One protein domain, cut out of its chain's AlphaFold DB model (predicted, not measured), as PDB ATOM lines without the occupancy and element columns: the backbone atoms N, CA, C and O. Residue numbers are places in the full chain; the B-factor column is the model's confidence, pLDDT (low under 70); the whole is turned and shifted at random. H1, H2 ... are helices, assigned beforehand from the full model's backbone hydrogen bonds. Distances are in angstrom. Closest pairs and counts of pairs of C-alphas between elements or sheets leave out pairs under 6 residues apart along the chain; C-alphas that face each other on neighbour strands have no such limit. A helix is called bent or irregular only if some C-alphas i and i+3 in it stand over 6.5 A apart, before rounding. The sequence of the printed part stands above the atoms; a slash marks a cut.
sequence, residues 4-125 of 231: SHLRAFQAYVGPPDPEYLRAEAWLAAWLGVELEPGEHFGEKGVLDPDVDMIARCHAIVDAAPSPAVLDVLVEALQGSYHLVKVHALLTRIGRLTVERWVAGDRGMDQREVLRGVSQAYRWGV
ATOM      1  N   SER A   4      88.118 110.581  68.406       53.75
ATOM      2  CA  SER A   4      87.519 110.421  67.076       53.75
ATOM      3  C   SER A   4      86.980 111.738  66.501       53.75
ATOM      4  O   SER A   4      87.155 112.013  65.312       53.75
ATOM      5  N   HIS A   5      86.404 112.598  67.348       47.94
ATOM      6  CA  HIS A   5      85.871 113.899  66.940       47.94
ATOM      7  C   HIS A   5      86.985 114.917  66.681       47.94
ATOM      8  O   HIS A   5      86.891 115.688  65.729       47.94
ATOM      9  N   LEU A   6      88.062 114.880  67.476       47.59
ATOM     10  CA  LEU A   6      89.230 115.744  67.288       47.59
ATOM     11  C   LEU A   6      89.934 115.430  65.959       47.59
ATOM     12  O   LEU A   6      90.231 116.342  65.194       47.59
ATOM     13  N   ARG A   7      90.113 114.144  65.629       52.81
ATOM     14  CA  ARG A   7      90.709 113.724  64.348       52.81
ATOM     15  C   ARG A   7      89.819 114.044  63.147       52.81
ATOM     16  O   ARG A   7      90.337 114.421  62.101       52.81
ATOM     17  N   ALA A   8      88.498 113.920  63.282       53.34
ATOM     18  CA  ALA A   8      87.558 114.300  62.226       53.34
ATOM     19  C   ALA A   8      87.546 115.820  61.986       53.34
ATOM     20  O   ALA A   8      87.504 116.256  60.838       53.34
ATOM     21  N   PHE A   9      87.642 116.619  63.052       47.00
ATOM     22  CA  PHE A   9      87.785 118.072  62.969       47.00
ATOM     23  C   PHE A   9      89.121 118.469  62.325       47.00
ATOM     24  O   PHE A   9      89.127 119.201  61.345       47.00
ATOM     25  N   GLN A  10      90.245 117.905  62.774       54.16
ATOM     26  CA  GLN A  10      91.569 118.169  62.192       54.16
ATOM     27  C   GLN A  10      91.662 117.760  60.711       54.16
ATOM     28  O   GLN A  10      92.267 118.465  59.908       54.16
ATOM     29  N   ALA A  11      91.017 116.658  60.314       55.84
ATOM     30  CA  ALA A  11      90.942 116.242  58.911       55.84
ATOM     31  C   ALA A  11      90.047 117.153  58.048       55.84
ATOM     32  O   ALA A  11      90.248 117.228  56.838       55.84
ATOM     33  N   TYR A  12      89.064 117.826  58.654       48.31
ATOM     34  CA  TYR A  12      88.156 118.759  57.982       48.31
ATOM     35  C   TYR A  12      88.757 120.164  57.832       48.31
ATOM     36  O   TYR A  12      88.559 120.802  56.802       48.31
ATOM     37  N   VAL A  13      89.497 120.631  58.841       56.91
ATOM     38  CA  VAL A  13      90.074 121.987  58.889       56.91
ATOM     39  C   VAL A  13      91.364 122.097  58.059       56.91
ATOM     40  O   VAL A  13      91.700 123.181  57.594       56.91
ATOM     41  N   GLY A  14      92.036 120.975  57.775       58.06
ATOM     42  CA  GLY A  14      93.297 120.956  57.027       58.06
ATOM     43  C   GLY A  14      94.510 121.295  57.906       58.06
ATOM     44  O   GLY A  14      94.360 121.524  59.106       58.06
ATOM     45  N   PRO A  15      95.738 121.261  57.352       64.06
ATOM     46  CA  PRO A  15      96.920 121.679  58.096       64.06
ATOM     47  C   PRO A  15      96.824 123.177  58.443       64.06
ATOM     48  O   PRO A  15      96.332 123.944  57.611       64.06
ATOM     49  N   PRO A  16      97.302 123.599  59.629       66.00
ATOM     50  CA  PRO A  16      97.311 125.007  60.011       66.00
ATOM     51  C   PRO A  16      98.078 125.850  58.989       66.00
ATOM     52  O   PRO A  16      99.065 125.392  58.401       66.00
ATOM     53  N   ASP A  17      97.602 127.077  58.772       77.44
ATOM     54  CA  ASP A  17      98.177 128.003  57.801       77.44
ATOM     55  C   ASP A  17      99.677 128.226  58.096       77.44
ATOM     56  O   ASP A  17     100.038 128.637  59.205       77.44
ATOM     57  N   PRO A  18     100.586 127.971  57.130       83.19
ATOM     58  CA  PRO A  18     102.010 128.232  57.302       83.19
ATOM     59  C   PRO A  18     102.344 129.672  57.707       83.19
ATOM     60  O   PRO A  18     103.405 129.897  58.292       83.19
ATOM     61  N   GLU A  19     101.517 130.655  57.354       83.69
ATOM     62  CA  GLU A  19     101.676 132.045  57.783       83.69
ATOM     63  C   GLU A  19     101.352 132.230  59.265       83.69
ATOM     64  O   GLU A  19     102.169 132.803  59.989       83.69
ATOM     65  N   TYR A  20     100.253 131.638  59.731       83.75
ATOM     66  CA  TYR A  20      99.877 131.611  61.143       83.75
ATOM     67  C   TYR A  20     100.966 130.952  62.001       83.75
ATOM     68  O   TYR A  20     101.444 131.551  62.962       83.75
ATOM     69  N   LEU A  21     101.483 129.786  61.591       85.94
ATOM     70  CA  LEU A  21     102.570 129.107  62.314       85.94
ATOM     71  C   LEU A  21     103.855 129.948  62.394       85.94
ATOM     72  O   LEU A  21     104.573 129.910  63.396       85.94
ATOM     73  N   ARG A  22     104.178 130.717  61.342       88.00
ATOM     74  CA  ARG A  22     105.321 131.646  61.368       88.00
ATOM     75  C   ARG A  22     105.071 132.811  62.322       88.00
ATOM     76  O   ARG A  22     106.003 133.216  63.014       88.00
ATOM     77  N   ALA A  23     103.852 133.345  62.346       89.00
ATOM     78  CA  ALA A  23     103.459 134.410  63.258       89.00
ATOM     79  C   ALA A  23     103.516 133.945  64.722       89.00
ATOM     80  O   ALA A  23     104.101 134.646  65.548       89.00
ATOM     81  N   GLU A  24     103.022 132.742  65.028       89.25
ATOM     82  CA  GLU A  24     103.125 132.129  66.358       89.25
ATOM     83  C   GLU A  24     104.576 131.923  66.785       89.25
ATOM     84  O   GLU A  24     104.963 132.353  67.870       89.25
ATOM     85  N   ALA A  25     105.410 131.332  65.926       87.69
ATOM     86  CA  ALA A  25     106.822 131.115  66.237       87.69
ATOM     87  C   ALA A  25     107.568 132.438  66.478       87.69
ATOM     88  O   ALA A  25     108.406 132.536  67.378       87.69
ATOM     89  N   TRP A  26     107.252 133.473  65.694       90.62
ATOM     90  CA  TRP A  26     107.806 134.810  65.888       90.62
ATOM     91  C   TRP A  26     107.360 135.413  67.225       90.62
ATOM     92  O   TRP A  26     108.194 135.931  67.970       90.62
ATOM     93  N   LEU A  27     106.068 135.309  67.551       91.31
ATOM     94  CA  LEU A  27     105.491 135.836  68.786       91.31
ATOM     95  C   LEU A  27     106.072 135.131  70.019       91.31
ATOM     96  O   LEU A  27     106.499 135.799  70.959       91.31
ATOM     97  N   ALA A  28     106.168 133.800  69.982       90.06
ATOM     98  CA  ALA A  28     106.782 132.972  71.017       90.06
ATOM     99  C   ALA A  28     108.226 133.395  71.307       90.06
ATOM    100  O   ALA A  28     108.579 133.656  72.461       90.06
ATOM    101  N   ALA A  29     109.037 133.565  70.258       89.00
ATOM    102  CA  ALA A  29     110.422 134.008  70.393       89.00
ATOM    103  C   ALA A  29     110.535 135.404  71.031       89.00
ATOM    104  O   ALA A  29     111.432 135.646  71.837       89.00
ATOM    105  N   TRP A  30     109.623 136.319  70.697       90.06
ATOM    106  CA  TRP A  30     109.612 137.677  71.245       90.06
ATOM    107  C   TRP A  30     109.130 137.744  72.697       90.06
ATOM    108  O   TRP A  30     109.635 138.541  73.490       90.06
ATOM    109  N   LEU A  31     108.148 136.918  73.050       88.94
ATOM    110  CA  LEU A  31     107.577 136.865  74.394       88.94
ATOM    111  C   LEU A  31     108.385 135.985  75.356       88.94
ATOM    112  O   LEU A  31     108.189 136.102  76.569       88.94
ATOM    113  N   GLY A  32     109.297 135.161  74.835       88.12
ATOM    114  CA  GLY A  32     110.051 134.178  75.613       88.12
ATOM    115  C   GLY A  32     109.170 133.025  76.094       88.12
ATOM    116  O   GLY A  32     109.343 132.562  77.218       88.12
ATOM    117  N   VAL A  33     108.198 132.617  75.274       87.19
ATOM    118  CA  VAL A  33     107.268 131.515  75.554       87.19
ATOM    119  C   VAL A  33     107.723 130.285  74.774       87.19
ATOM    120  O   VAL A  33     107.968 130.374  73.573       87.19
ATOM    121  N   GLU A  34     107.841 129.144  75.448       85.12
ATOM    122  CA  GLU A  34     108.051 127.848  74.798       85.12
ATOM    123  C   GLU A  34     106.685 127.183  74.596       85.12
ATOM    124  O   GLU A  34     105.964 126.981  75.568       85.12
ATOM    125  N   LEU A  35     106.328 126.885  73.343       82.25
ATOM    126  CA  LEU A  35     105.098 126.166  72.993       82.25
ATOM    127  C   LEU A  35     105.397 124.668  72.876       82.25
ATOM    128  O   LEU A  35     106.339 124.284  72.169       82.25
ATOM    129  N   GLU A  36     104.607 123.815  73.529       81.88
ATOM    130  CA  GLU A  36     104.682 122.372  73.302       81.88
ATOM    131  C   GLU A  36     104.142 122.000  71.903       81.88
ATOM    132  O   GLU A  36     103.382 122.755  71.288       81.88
ATOM    133  N   PRO A  37     104.521 120.834  71.340       78.94
ATOM    134  CA  PRO A  37     104.017 120.410  70.039       78.94
ATOM    135  C   PRO A  37     102.482 120.334  69.996       78.94
ATOM    136  O   PRO A  37     101.881 119.436  70.583       78.94
ATOM    137  N   GLY A  38     101.868 121.233  69.223       76.19
ATOM    138  CA  GLY A  38     100.416 121.319  69.056       76.19
ATOM    139  C   GLY A  38      99.714 122.291  70.006       76.19
ATOM    140  O   GLY A  38      98.498 122.404  69.904       76.19
ATOM    141  N   GLU A  39     100.445 122.982  70.887       82.31
ATOM    142  CA  GLU A  39      99.917 124.128  71.633       82.31
ATOM    143  C   GLU A  39      99.909 125.387  70.764       82.31
ATOM    144  O   GLU A  39     100.842 125.640  69.995       82.31
ATOM    145  N   HIS A  40      98.870 126.198  70.941       84.06
ATOM    146  CA  HIS A  40      98.659 127.438  70.198       84.06
ATOM    147  C   HIS A  40      98.311 128.589  71.135       84.06
ATOM    148  O   HIS A  40      97.687 128.397  72.180       84.06
ATOM    149  N   PHE A  41      98.659 129.817  70.759       83.19
ATOM    150  CA  PHE A  41      98.468 130.985  71.626       83.19
ATOM    151  C   PHE A  41      97.005 131.248  72.019       83.19
ATOM    152  O   PHE A  41      96.763 131.767  73.106       83.19
ATOM    153  N   GLY A  42      96.033 130.850  71.190       74.25
ATOM    154  CA  GLY A  42      94.600 130.927  71.504       74.25
ATOM    155  C   GLY A  42      94.117 129.946  72.584       74.25
ATOM    156  O   GLY A  42      92.967 130.028  73.029       74.25
ATOM    157  N   GLU A  43      94.965 129.016  73.027       79.62
ATOM    158  CA  GLU A  43      94.619 128.022  74.036       79.62
ATOM    159  C   GLU A  43      94.782 128.557  75.463       79.62
ATOM    160  O   GLU A  43      95.678 129.330  75.815       79.62
ATOM    161  N   LYS A  44      93.869 128.129  76.340       72.31
ATOM    162  CA  LYS A  44      93.841 128.602  77.721       72.31
ATOM    163  C   LYS A  44      95.096 128.145  78.468       72.31
ATOM    164  O   LYS A  44      95.260 126.956  78.715       72.31
ATOM    165  N   GLY A  45      95.866 129.109  78.965       68.56
ATOM    166  CA  GLY A  45      97.049 128.864  79.792       68.56
ATOM    167  C   GLY A  45      98.373 129.011  79.047       68.56
ATOM    168  O   GLY A  45      99.402 129.044  79.710       68.56
ATOM    169  N   VAL A  46      98.346 129.178  77.719       76.00
ATOM    170  CA  VAL A  46      99.553 129.419  76.910       76.00
ATOM    171  C   VAL A  46     100.100 130.828  77.133       76.00
ATOM    172  O   VAL A  46     101.302 131.021  77.311       76.00
ATOM    173  N   LEU A  47      99.215 131.827  77.201       81.31
ATOM    174  CA  LEU A  47      99.576 133.188  77.582       81.31
ATOM    175  C   LEU A  47      98.843 133.594  78.862       81.31
ATOM    176  O   LEU A  47      97.645 133.877  78.836       81.31
ATOM    177  N   ASP A  48      99.572 133.654  79.980       80.69
ATOM    178  CA  ASP A  48      99.069 134.236  81.228       80.69
ATOM    179  C   ASP A  48      99.527 135.706  81.340       80.69
ATOM    180  O   ASP A  48     100.727 135.983  81.454       80.69
ATOM    181  N   PRO A  49      98.612 136.685  81.228       78.00
ATOM    182  CA  PRO A  49      98.968 138.095  81.146       78.00
ATOM    183  C   PRO A  49      99.342 138.688  82.514       78.00
ATOM    184  O   PRO A  49      98.539 139.370  83.160       78.00
ATOM    185  N   ASP A  50     100.594 138.503  82.930       85.62
ATOM    186  CA  ASP A  50     101.190 139.277  84.021       85.62
ATOM    187  C   ASP A  50     101.670 140.676  83.565       85.62
ATOM    188  O   ASP A  50     101.530 141.088  82.409       85.62
ATOM    189  N   VAL A  51     102.201 141.468  84.504       82.81
ATOM    190  CA  VAL A  51     102.634 142.848  84.233       82.81
ATOM    191  C   VAL A  51     103.756 142.924  83.196       82.81
ATOM    192  O   VAL A  51     103.709 143.817  82.343       82.81
ATOM    193  N   ASP A  52     104.731 142.022  83.264       86.81
ATOM    194  CA  ASP A  52     105.911 142.033  82.400       86.81
ATOM    195  C   ASP A  52     105.568 141.464  81.023       86.81
ATOM    196  O   ASP A  52     105.989 142.008  80.001       86.81
ATOM    197  N   MET A  53     104.733 140.423  80.983       89.06
ATOM    198  CA  MET A  53     104.205 139.850  79.753       89.06
ATOM    199  C   MET A  53     103.412 140.892  78.966       89.06
ATOM    200  O   MET A  53     103.672 141.103  77.783       89.06
ATOM    201  N   ILE A  54     102.518 141.634  79.622       88.50
ATOM    202  CA  ILE A  54     101.761 142.692  78.945       88.50
ATOM    203  C   ILE A  54     102.661 143.832  78.467       88.50
ATOM    204  O   ILE A  54     102.428 144.371  77.386       88.50
ATOM    205  N   ALA A  55     103.711 144.185  79.211       88.62
ATOM    206  CA  ALA A  55     104.686 145.168  78.743       88.62
ATOM    207  C   ALA A  55     105.412 144.696  77.466       88.62
ATOM    208  O   ALA A  55     105.577 145.489  76.536       88.62
ATOM    209  N   ARG A  56     105.780 143.410  77.377       90.88
ATOM    210  CA  ARG A  56     106.348 142.821  76.151       90.88
ATOM    211  C   ARG A  56     105.349 142.837  74.996       90.88
ATOM    212  O   ARG A  56     105.705 143.274  73.906       90.88
ATOM    213  N   CYS A  57     104.092 142.465  75.233       92.12
ATOM    214  CA  CYS A  57     103.057 142.531  74.201       92.12
ATOM    215  C   CYS A  57     102.819 143.967  73.703       92.12
ATOM    216  O   CYS A  57     102.623 144.177  72.509       92.12
ATOM    217  N   HIS A  58     102.890 144.972  74.583       90.12
ATOM    218  CA  HIS A  58     102.871 146.374  74.161       90.12
ATOM    219  C   HIS A  58     104.046 146.700  73.238       90.12
ATOM    220  O   HIS A  58     103.829 147.257  72.170       90.12
ATOM    221  N   ALA A  59     105.274 146.314  73.596       90.88
ATOM    222  CA  ALA A  59     106.441 146.557  72.749       90.88
ATOM    223  C   ALA A  59     106.315 145.904  71.357       90.88
ATOM    224  O   ALA A  59     106.753 146.490  70.369       90.88
ATOM    225  N   ILE A  60     105.667 144.738  71.271       93.00
ATOM    226  CA  ILE A  60     105.350 144.078  69.997       93.00
ATOM    227  C   ILE A  60     104.400 144.933  69.168       93.00
ATOM    228  O   ILE A  60     104.721 145.242  68.026       93.00
ATOM    229  N   VAL A  61     103.262 145.350  69.731       93.38
ATOM    230  CA  VAL A  61     102.274 146.178  69.016       93.38
ATOM    231  C   VAL A  61     102.883 147.509  68.566       93.38
ATOM    232  O   VAL A  61     102.605 147.970  67.460       93.38
ATOM    233  N   ASP A  62     103.761 148.095  69.376       89.69
ATOM    234  CA  ASP A  62     104.442 149.363  69.089       89.69
ATOM    235  C   ASP A  62     105.438 149.245  67.929       89.69
ATOM    236  O   ASP A  62     105.679 150.227  67.228       89.69
ATOM    237  N   ALA A  63     105.965 148.043  67.678       90.75
ATOM    238  CA  ALA A  63     106.771 147.738  66.500       90.75
ATOM    239  C   ALA A  63     105.932 147.569  65.217       90.75
ATOM    240  O   ALA A  63     106.504 147.356  64.149       90.75
ATOM    241  N   ALA A  64     104.600 147.681  65.314       87.81
ATOM    242  CA  ALA A  64     103.646 147.560  64.216       87.81
ATOM    243  C   ALA A  64     103.870 146.275  63.387       87.81
ATOM    244  O   ALA A  64     104.185 146.355  62.195       87.81
ATOM    245  N   PRO A  65     103.696 145.084  63.987       91.44
ATOM    246  CA  PRO A  65     104.026 143.812  63.356       91.44
ATOM    247  C   PRO A  65     103.037 143.493  62.224       91.44
ATOM    248  O   PRO A  65     102.093 144.254  61.970       91.44
ATOM    249  N   SER A  66     103.243 142.385  61.512       92.12
ATOM    250  CA  SER A  66     102.298 141.957  60.473       92.12
ATOM    251  C   SER A  66     100.902 141.692  61.062       92.12
ATOM    252  O   SER A  66     100.789 141.380  62.253       92.12
ATOM    253  N   PRO A  67      99.831 141.801  60.257       92.69
ATOM    254  CA  PRO A  67      98.481 141.484  60.714       92.69
ATOM    255  C   PRO A  67      98.361 140.066  61.295       92.69
ATOM    256  O   PRO A  67      97.804 139.928  62.373       92.69
ATOM    257  N   ALA A  68      98.995 139.053  60.695       91.12
ATOM    258  CA  ALA A  68      99.008 137.691  61.243       91.12
ATOM    259  C   ALA A  68      99.535 137.612  62.693       91.12
ATOM    260  O   ALA A  68      98.986 136.893  63.521       91.12
ATOM    261  N   VAL A  69     100.567 138.390  63.050       93.00
ATOM    262  CA  VAL A  69     101.071 138.444  64.439       93.00
ATOM    263  C   VAL A  69     100.069 139.127  65.370       93.00
ATOM    264  O   VAL A  69      99.918 138.716  66.520       93.00
ATOM    265  N   LEU A  70      99.389 140.175  64.893       94.00
ATOM    266  CA  LEU A  70      98.329 140.827  65.666       94.00
ATOM    267  C   LEU A  70      97.149 139.884  65.897       94.00
ATOM    268  O   LEU A  70      96.569 139.932  66.975       94.00
ATOM    269  N   ASP A  71      96.822 139.034  64.925       91.62
ATOM    270  CA  ASP A  71      95.704 138.092  65.003       91.62
ATOM    271  C   ASP A  71      95.941 137.053  66.098       91.62
ATOM    272  O   ASP A  71      95.182 136.977  67.064       91.62
ATOM    273  N   VAL A  72      97.098 136.384  66.047       90.81
ATOM    274  CA  VAL A  72      97.558 135.457  67.094       90.81
ATOM    275  C   VAL A  72      97.528 136.127  68.472       90.81
ATOM    276  O   VAL A  72      97.066 135.549  69.458       90.81
ATOM    277  N   LEU A  73      97.999 137.375  68.565       92.06
ATOM    278  CA  LEU A  73      98.024 138.106  69.830       92.06
ATOM    279  C   LEU A  73      96.611 138.444  70.338       92.06
ATOM    280  O   LEU A  73      96.375 138.418  71.547       92.06
ATOM    281  N   VAL A  74      95.665 138.753  69.448       92.00
ATOM    282  CA  VAL A  74      94.253 138.951  69.803       92.00
ATOM    283  C   VAL A  74      93.647 137.648  70.312       92.00
ATOM    284  O   VAL A  74      93.016 137.661  71.374       92.00
ATOM    285  N   GLU A  75      93.875 136.531  69.623       89.19
ATOM    286  CA  GLU A  75      93.385 135.215  70.040       89.19
ATOM    287  C   GLU A  75      93.905 134.811  71.422       89.19
ATOM    288  O   GLU A  75      93.133 134.322  72.250       89.19
ATOM    289  N   ALA A  76      95.174 135.101  71.709       88.44
ATOM    290  CA  ALA A  76      95.788 134.821  73.003       88.44
ATOM    291  C   ALA A  76      95.179 135.634  74.152       88.44
ATOM    292  O   ALA A  76      95.099 135.187  75.299       88.44
ATOM    293  N   LEU A  77      94.769 136.868  73.864       88.38
ATOM    294  CA  LEU A  77      94.404 137.850  74.882       88.38
ATOM    295  C   LEU A  77      92.899 138.013  75.077       88.38
ATOM    296  O   LEU A  77      92.477 138.475  76.142       88.38
ATOM    297  N   GLN A  78      92.075 137.648  74.092       86.25
ATOM    298  CA  GLN A  78      90.631 137.911  74.113       86.25
ATOM    299  C   GLN A  78      89.924 137.330  75.350       86.25
ATOM    300  O   GLN A  78      89.040 137.978  75.913       86.25
ATOM    301  N   GLY A  79      90.357 136.165  75.850       82.44
ATOM    302  CA  GLY A  79      89.799 135.546  77.063       82.44
ATOM    303  C   GLY A  79      90.052 136.348  78.348       82.44
ATOM    304  O   GLY A  79      89.294 136.254  79.317       82.44
ATOM    305  N   SER A  80      91.074 137.201  78.339       84.81
ATOM    306  CA  SER A  80      91.536 137.993  79.483       84.81
ATOM    307  C   SER A  80      91.180 139.477  79.368       84.81
ATOM    308  O   SER A  80      91.662 140.299  80.147       84.81
ATOM    309  N   TYR A  81      90.295 139.844  78.436       82.25
ATOM    310  CA  TYR A  81      89.949 141.238  78.128       82.25
ATOM    311  C   TYR A  81      89.369 142.037  79.312       82.25
ATOM    312  O   TYR A  81      89.472 143.261  79.371       82.25
ATOM    313  N   HIS A  82      88.814 141.354  80.312       78.88
ATOM    314  CA  HIS A  82      88.345 141.978  81.551       78.88
ATOM    315  C   HIS A  82      89.477 142.657  82.354       78.88
ATOM    316  O   HIS A  82      89.215 143.592  83.119       78.88
ATOM    317  N   LEU A  83      90.737 142.246  82.170       85.75
ATOM    318  CA  LEU A  83      91.899 142.868  82.803       85.75
ATOM    319  C   LEU A  83      92.197 144.233  82.169       85.75
ATOM    320  O   LEU A  83      92.275 144.378  80.952       85.75
ATOM    321  N   VAL A  84      92.412 145.261  82.998       86.69
ATOM    322  CA  VAL A  84      92.583 146.653  82.529       86.69
ATOM    323  C   VAL A  84      93.720 146.808  81.517       86.69
ATOM    324  O   VAL A  84      93.547 147.518  80.530       86.69
ATOM    325  N   LYS A  85      94.856 146.137  81.734       86.94
ATOM    326  CA  LYS A  85      96.007 146.244  80.829       86.94
ATOM    327  C   LYS A  85      95.792 145.492  79.511       86.94
ATOM    328  O   LYS A  85      96.105 146.033  78.458       86.94
ATOM    329  N   VAL A  86      95.185 144.302  79.562       88.31
ATOM    330  CA  VAL A  86      94.807 143.536  78.360       88.31
ATOM    331  C   VAL A  86      93.807 144.325  77.516       88.31
ATOM    332  O   VAL A  86      93.957 144.416  76.303       88.31
ATOM    333  N   HIS A  87      92.834 144.974  78.163       89.88
ATOM    334  CA  HIS A  87      91.895 145.868  77.490       89.88
ATOM    335  C   HIS A  87      92.598 146.982  76.724       89.88
ATOM    336  O   HIS A  87      92.325 147.177  75.544       89.88
ATOM    337  N   ALA A  88      93.509 147.705  77.382       89.69
ATOM    338  CA  ALA A  88      94.249 148.798  76.756       89.69
ATOM    339  C   ALA A  88      95.100 148.315  75.569       89.69
ATOM    340  O   ALA A  88      95.216 149.010  74.561       89.69
ATOM    341  N   LEU A  89      95.665 147.112  75.666       90.88
ATOM    342  CA  LEU A  89      96.413 146.489  74.581       90.88
ATOM    343  C   LEU A  89      95.508 146.124  73.392       90.88
ATOM    344  O   LEU A  89      95.805 146.530  72.272       90.88
ATOM    345  N   LEU A  90      94.373 145.458  73.627       91.06
ATOM    346  CA  LEU A  90      93.392 145.148  72.577       91.06
ATOM    347  C   LEU A  90      92.781 146.419  71.960       91.06
ATOM    348  O   LEU A  90      92.551 146.459  70.755       91.06
ATOM    349  N   THR A  91      92.616 147.489  72.745       91.62
ATOM    350  CA  THR A  91      92.252 148.829  72.240       91.62
ATOM    351  C   THR A  91      93.265 149.327  71.223       91.62
ATOM    352  O   THR A  91      92.907 149.815  70.152       91.62
ATOM    353  N   ARG A  92      94.550 149.201  71.557       92.62
ATOM    354  CA  ARG A  92      95.637 149.666  70.703       92.62
ATOM    355  C   ARG A  92      95.731 148.857  69.414       92.62
ATOM    356  O   ARG A  92      95.895 149.453  68.355       92.62
ATOM    357  N   ILE A  93      95.576 147.535  69.507       94.38
ATOM    358  CA  ILE A  93      95.502 146.658  68.334       94.38
ATOM    359  C   ILE A  93      94.314 147.073  67.462       94.38
ATOM    360  O   ILE A  93      94.503 147.322  66.279       94.38
ATOM    361  N   GLY A  94      93.126 147.266  68.045       93.19
ATOM    362  CA  GLY A  94      91.937 147.707  67.313       93.19
ATOM    363  C   GLY A  94      92.153 149.005  66.535       93.19
ATOM    364  O   GLY A  94      91.823 149.061  65.353       93.19
ATOM    365  N   ARG A  95      92.771 150.019  67.157       94.31
ATOM    366  CA  ARG A  95      93.132 151.277  66.474       94.31
ATOM    367  C   ARG A  95      94.083 151.057  65.310       94.31
ATOM    368  O   ARG A  95      93.756 151.459  64.201       94.31
ATOM    369  N   LEU A  96      95.201 150.371  65.540       94.62
ATOM    370  CA  LEU A  96      96.178 150.088  64.488       94.62
ATOM    371  C   LEU A  96      95.537 149.334  63.314       94.62
ATOM    372  O   LEU A  96      95.813 149.620  62.149       94.62
ATOM    373  N   THR A  97      94.662 148.379  63.617       94.25
ATOM    374  CA  THR A  97      93.981 147.571  62.609       94.25
ATOM    375  C   THR A  97      92.982 148.405  61.801       94.25
ATOM    376  O   THR A  97      92.968 148.332  60.572       94.25
ATOM    377  N   VAL A  98      92.180 149.256  62.442       94.00
ATOM    378  CA  VAL A  98      91.278 150.165  61.714       94.00
ATOM    379  C   VAL A  98      92.074 151.185  60.890       94.00
ATOM    380  O   VAL A  98      91.753 151.392  59.723       94.00
ATOM    381  N   GLU A  99      93.154 151.754  61.426       94.69
ATOM    382  CA  GLU A  99      94.025 152.697  60.708       94.69
ATOM    383  C   GLU A  99      94.606 152.084  59.424       94.69
ATOM    384  O   GLU A  99      94.509 152.680  58.347       94.69
ATOM    385  N   ARG A 100      95.157 150.867  59.503       94.06
ATOM    386  CA  ARG A 100      95.674 150.127  58.336       94.06
ATOM    387  C   ARG A 100      94.582 149.815  57.318       94.06
ATOM    388  O   ARG A 100      94.786 149.987  56.117       94.06
ATOM    389  N   TRP A 101      93.412 149.403  57.800       93.00
ATOM    390  CA  TRP A 101      92.262 149.114  56.952       93.00
ATOM    391  C   TRP A 101      91.822 150.354  56.172       93.00
ATOM    392  O   TRP A 101      91.682 150.304  54.947       93.00
ATOM    393  N   VAL A 102      91.664 151.494  56.845       92.50
ATOM    394  CA  VAL A 102      91.328 152.779  56.213       92.50
ATOM    395  C   VAL A 102      92.403 153.206  55.211       92.50
ATOM    396  O   VAL A 102      92.070 153.690  54.132       92.50
ATOM    397  N   ALA A 103      93.679 152.938  55.501       93.25
ATOM    398  CA  ALA A 103      94.790 153.174  54.578       93.25
ATOM    399  C   ALA A 103      94.826 152.229  53.354       93.25
ATOM    400  O   ALA A 103      95.631 152.444  52.448       93.25
ATOM    401  N   GLY A 104      93.952 151.219  53.291       90.88
ATOM    402  CA  GLY A 104      93.795 150.333  52.134       90.88
ATOM    403  C   GLY A 104      94.429 148.949  52.285       90.88
ATOM    404  O   GLY A 104      94.404 148.180  51.325       90.88
ATOM    405  N   ASP A 105      94.951 148.598  53.461       91.00
ATOM    406  CA  ASP A 105      95.350 147.221  53.754       91.00
ATOM    407  C   ASP A 105      94.090 146.366  53.959       91.00
ATOM    408  O   ASP A 105      93.404 146.464  54.976       91.00
ATOM    409  N   ARG A 106      93.720 145.594  52.933       87.38
ATOM    410  CA  ARG A 106      92.487 144.784  52.890       87.38
ATOM    411  C   ARG A 106      92.783 143.290  52.749       87.38
ATOM    412  O   ARG A 106      91.929 142.542  52.271       87.38
ATOM    413  N   GLY A 107      93.994 142.869  53.119       87.19
ATOM    414  CA  GLY A 107      94.401 141.465  53.111       87.19
ATOM    415  C   GLY A 107      93.532 140.590  54.023       87.19
ATOM    416  O   GLY A 107      92.846 141.091  54.915       87.19
ATOM    417  N   MET A 108      93.564 139.275  53.792       85.50
ATOM    418  CA  MET A 108      92.811 138.304  54.595       85.50
ATOM    419  C   MET A 108      93.208 138.382  56.073       85.50
ATOM    420  O   MET A 108      92.337 138.565  56.911       85.50
ATOM    421  N   ASP A 109      94.500 138.406  56.388       87.69
ATOM    422  CA  ASP A 109      94.973 138.527  57.772       87.69
ATOM    423  C   ASP A 109      94.466 139.802  58.455       87.69
ATOM    424  O   ASP A 109      94.019 139.782  59.594       87.69
ATOM    425  N   GLN A 110      94.466 140.932  57.743       90.56
ATOM    426  CA  GLN A 110      93.954 142.195  58.275       90.56
ATOM    427  C   GLN A 110      92.452 142.117  58.593       90.56
ATOM    428  O   GLN A 110      91.980 142.711  59.566       90.56
ATOM    429  N   ARG A 111      91.703 141.366  57.781       89.50
ATOM    430  CA  ARG A 111      90.283 141.074  57.990       89.50
ATOM    431  C   ARG A 111      90.063 140.185  59.218       89.50
ATOM    432  O   ARG A 111      89.157 140.472  59.997       89.50
ATOM    433  N   GLU A 112      90.887 139.157  59.407       89.31
ATOM    434  CA  GLU A 112      90.832 138.275  60.582       89.31
ATOM    435  C   GLU A 112      91.093 139.056  61.875       89.31
ATOM    436  O   GLU A 112      90.265 139.016  62.788       89.31
ATOM    437  N   VAL A 113      92.116 139.921  61.900       92.00
ATOM    438  CA  VAL A 113      92.380 140.788  63.063       92.00
ATOM    439  C   VAL A 113      91.185 141.697  63.367       92.00
ATOM    440  O   VAL A 113      90.821 141.868  64.534       92.00
ATOM    441  N   LEU A 114      90.552 142.296  62.343       91.69
ATOM    442  CA  LEU A 114      89.346 143.118  62.529       91.69
ATOM    443  C   LEU A 114      88.195 142.311  63.129       91.69
ATOM    444  O   LEU A 114      87.515 142.800  64.039       91.69
ATOM    445  N   ARG A 115      87.978 141.082  62.654       90.12
ATOM    446  CA  ARG A 115      86.978 140.172  63.216       90.12
ATOM    447  C   ARG A 115      87.289 139.874  64.678       90.12
ATOM    448  O   ARG A 115      86.436 140.114  65.533       90.12
ATOM    449  N   GLY A 116      88.501 139.414  64.974       89.19
ATOM    450  CA  GLY A 116      88.926 139.046  66.322       89.19
ATOM    451  C   GLY A 116      88.773 140.205  67.306       89.19
ATOM    452  O   GLY A 116      88.124 140.069  68.346       89.19
ATOM    453  N   VAL A 117      89.291 141.388  66.960       90.50
ATOM    454  CA  VAL A 117      89.269 142.537  67.875       90.50
ATOM    455  C   VAL A 117      87.859 143.100  68.068       90.50
ATOM    456  O   VAL A 117      87.483 143.421  69.197       90.50
ATOM    457  N   SER A 118      87.041 143.171  67.014       89.88
ATOM    458  CA  SER A 118      85.662 143.665  67.119       89.88
ATOM    459  C   SER A 118      84.774 142.718  67.940       89.88
ATOM    460  O   SER A 118      83.969 143.171  68.764       89.88
ATOM    461  N   GLN A 119      84.977 141.402  67.816       87.19
ATOM    462  CA  GLN A 119      84.307 140.406  68.653       87.19
ATOM    463  C   GLN A 119      84.784 140.439  70.108       87.19
ATOM    464  O   GLN A 119      83.950 140.365  71.014       87.19
ATOM    465  N   ALA A 120      86.085 140.597  70.364       84.50
ATOM    466  CA  ALA A 120      86.605 140.728  71.726       84.50
ATOM    467  C   ALA A 120      85.992 141.949  72.439       84.50
ATOM    468  O   ALA A 120      85.517 141.855  73.578       84.50
ATOM    469  N   TYR A 121      85.896 143.077  71.727       85.81
ATOM    470  CA  TYR A 121      85.303 144.315  72.233       85.81
ATOM    471  C   TYR A 121      83.863 144.163  72.685       85.81
ATOM    472  O   TYR A 121      83.481 144.694  73.738       85.81
ATOM    473  N   ARG A 122      83.085 143.374  71.938       82.06
ATOM    474  CA  ARG A 122      81.699 143.066  72.274       82.06
ATOM    475  C   ARG A 122      81.572 142.621  73.726       82.06
ATOM    476  O   ARG A 122      80.586 142.974  74.364       82.06
ATOM    477  N   TRP A 123      82.524 141.877  74.283       78.88
ATOM    478  CA  TRP A 123      82.386 141.276  75.614       78.88
ATOM    479  C   TRP A 123      82.900 142.121  76.782       78.88
ATOM    480  O   TRP A 123      82.424 141.918  77.897       78.88
ATOM    481  N   GLY A 124      83.793 143.086  76.560       79.50
ATOM    482  CA  GLY A 124      84.397 143.861  77.660       79.50
ATOM    483  C   GLY A 124      84.540 145.361  77.423       79.50
ATOM    484  O   GLY A 124      85.335 145.999  78.104       79.50
ATOM    485  N   VAL A 125      83.786 145.922  76.472       90.06
ATOM    486  CA  VAL A 125      83.696 147.371  76.246       90.06
ATOM    487  C   VAL A 125      83.517 148.160  77.550       90.06
ATOM    488  O   VAL A 125      82.723 147.802  78.427       90.06
TER     489      VAL A 125
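AT A GLANCE: This is residues 4 to 125 of the 231 residues of an uncharacterized protein of Kribbella sandramycini (UniProt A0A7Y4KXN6). Look first for an up-and-down bundle of four helices, H3, H4, H5 and H6, each running against the one before it, with H4 in the middle. H2 packs across H4 at a steep angle, and residues 4 to 18, which include H1, stick out from this body as a free arm. The printed part has 122 residues with six named helices, H1 to H6 in chain order, and no named strand: all helix. It is compact, with a radius of gyration of the C-alphas of 14.4 A and spans of 40 by 34 by 28 A.

IN THESE COORDINATES: Find C-alpha 84 at (92.583, 146.653, 82.529); from there H5, residues 84 to 102, runs 27.0 A to C-alpha 102 at (91.328, 152.779, 56.213). H6 is residues 108 to 124, 25.2 A; H4, 67 to 80, 20.3 A; H2, 18 to 31, 19.9 A; H3, 51 to 62, 16.6 A; H1, 4 to 13, 14.4 A, from C-alpha 4 at (87.519, 110.421, 67.076). H4 is irregular: C-alphas 76 and 79 are 7.3 A apart.

HOW THE PARTS SIT: H5 and H6 touch as a hairpin, closest at C-alphas Gly 94 and Val 117, 5.8 A. H4 touches H6, the same way at a shallow tilt of 17 degrees, closest at C-alphas Asp 71 and Val 113, 4.7 A. H5 touches H3 with residues 85 to 93 alone, closest at C-alphas His 58 and Leu 89, 6.5 A. H2 touches H4 at a steep tilt of 63 degrees, closest at C-alphas Ala 23 and Val 69, 4.8 A. H1 touches no helix. Every O i to N i+4 pair is within hydrogen-bond range in H1, H2, H3 and H5; H4 has 8 of 10, H6 11 of 13.

THE WHOLE: The C-alphas of Ser 4 and Ala 103, 45.1 A apart, are the two farthest apart. The printed part has no cut; the link from H2 to H3, residues 32 to 50, is long. Residues 4 to 16 and residue 45 have pLDDT under 70.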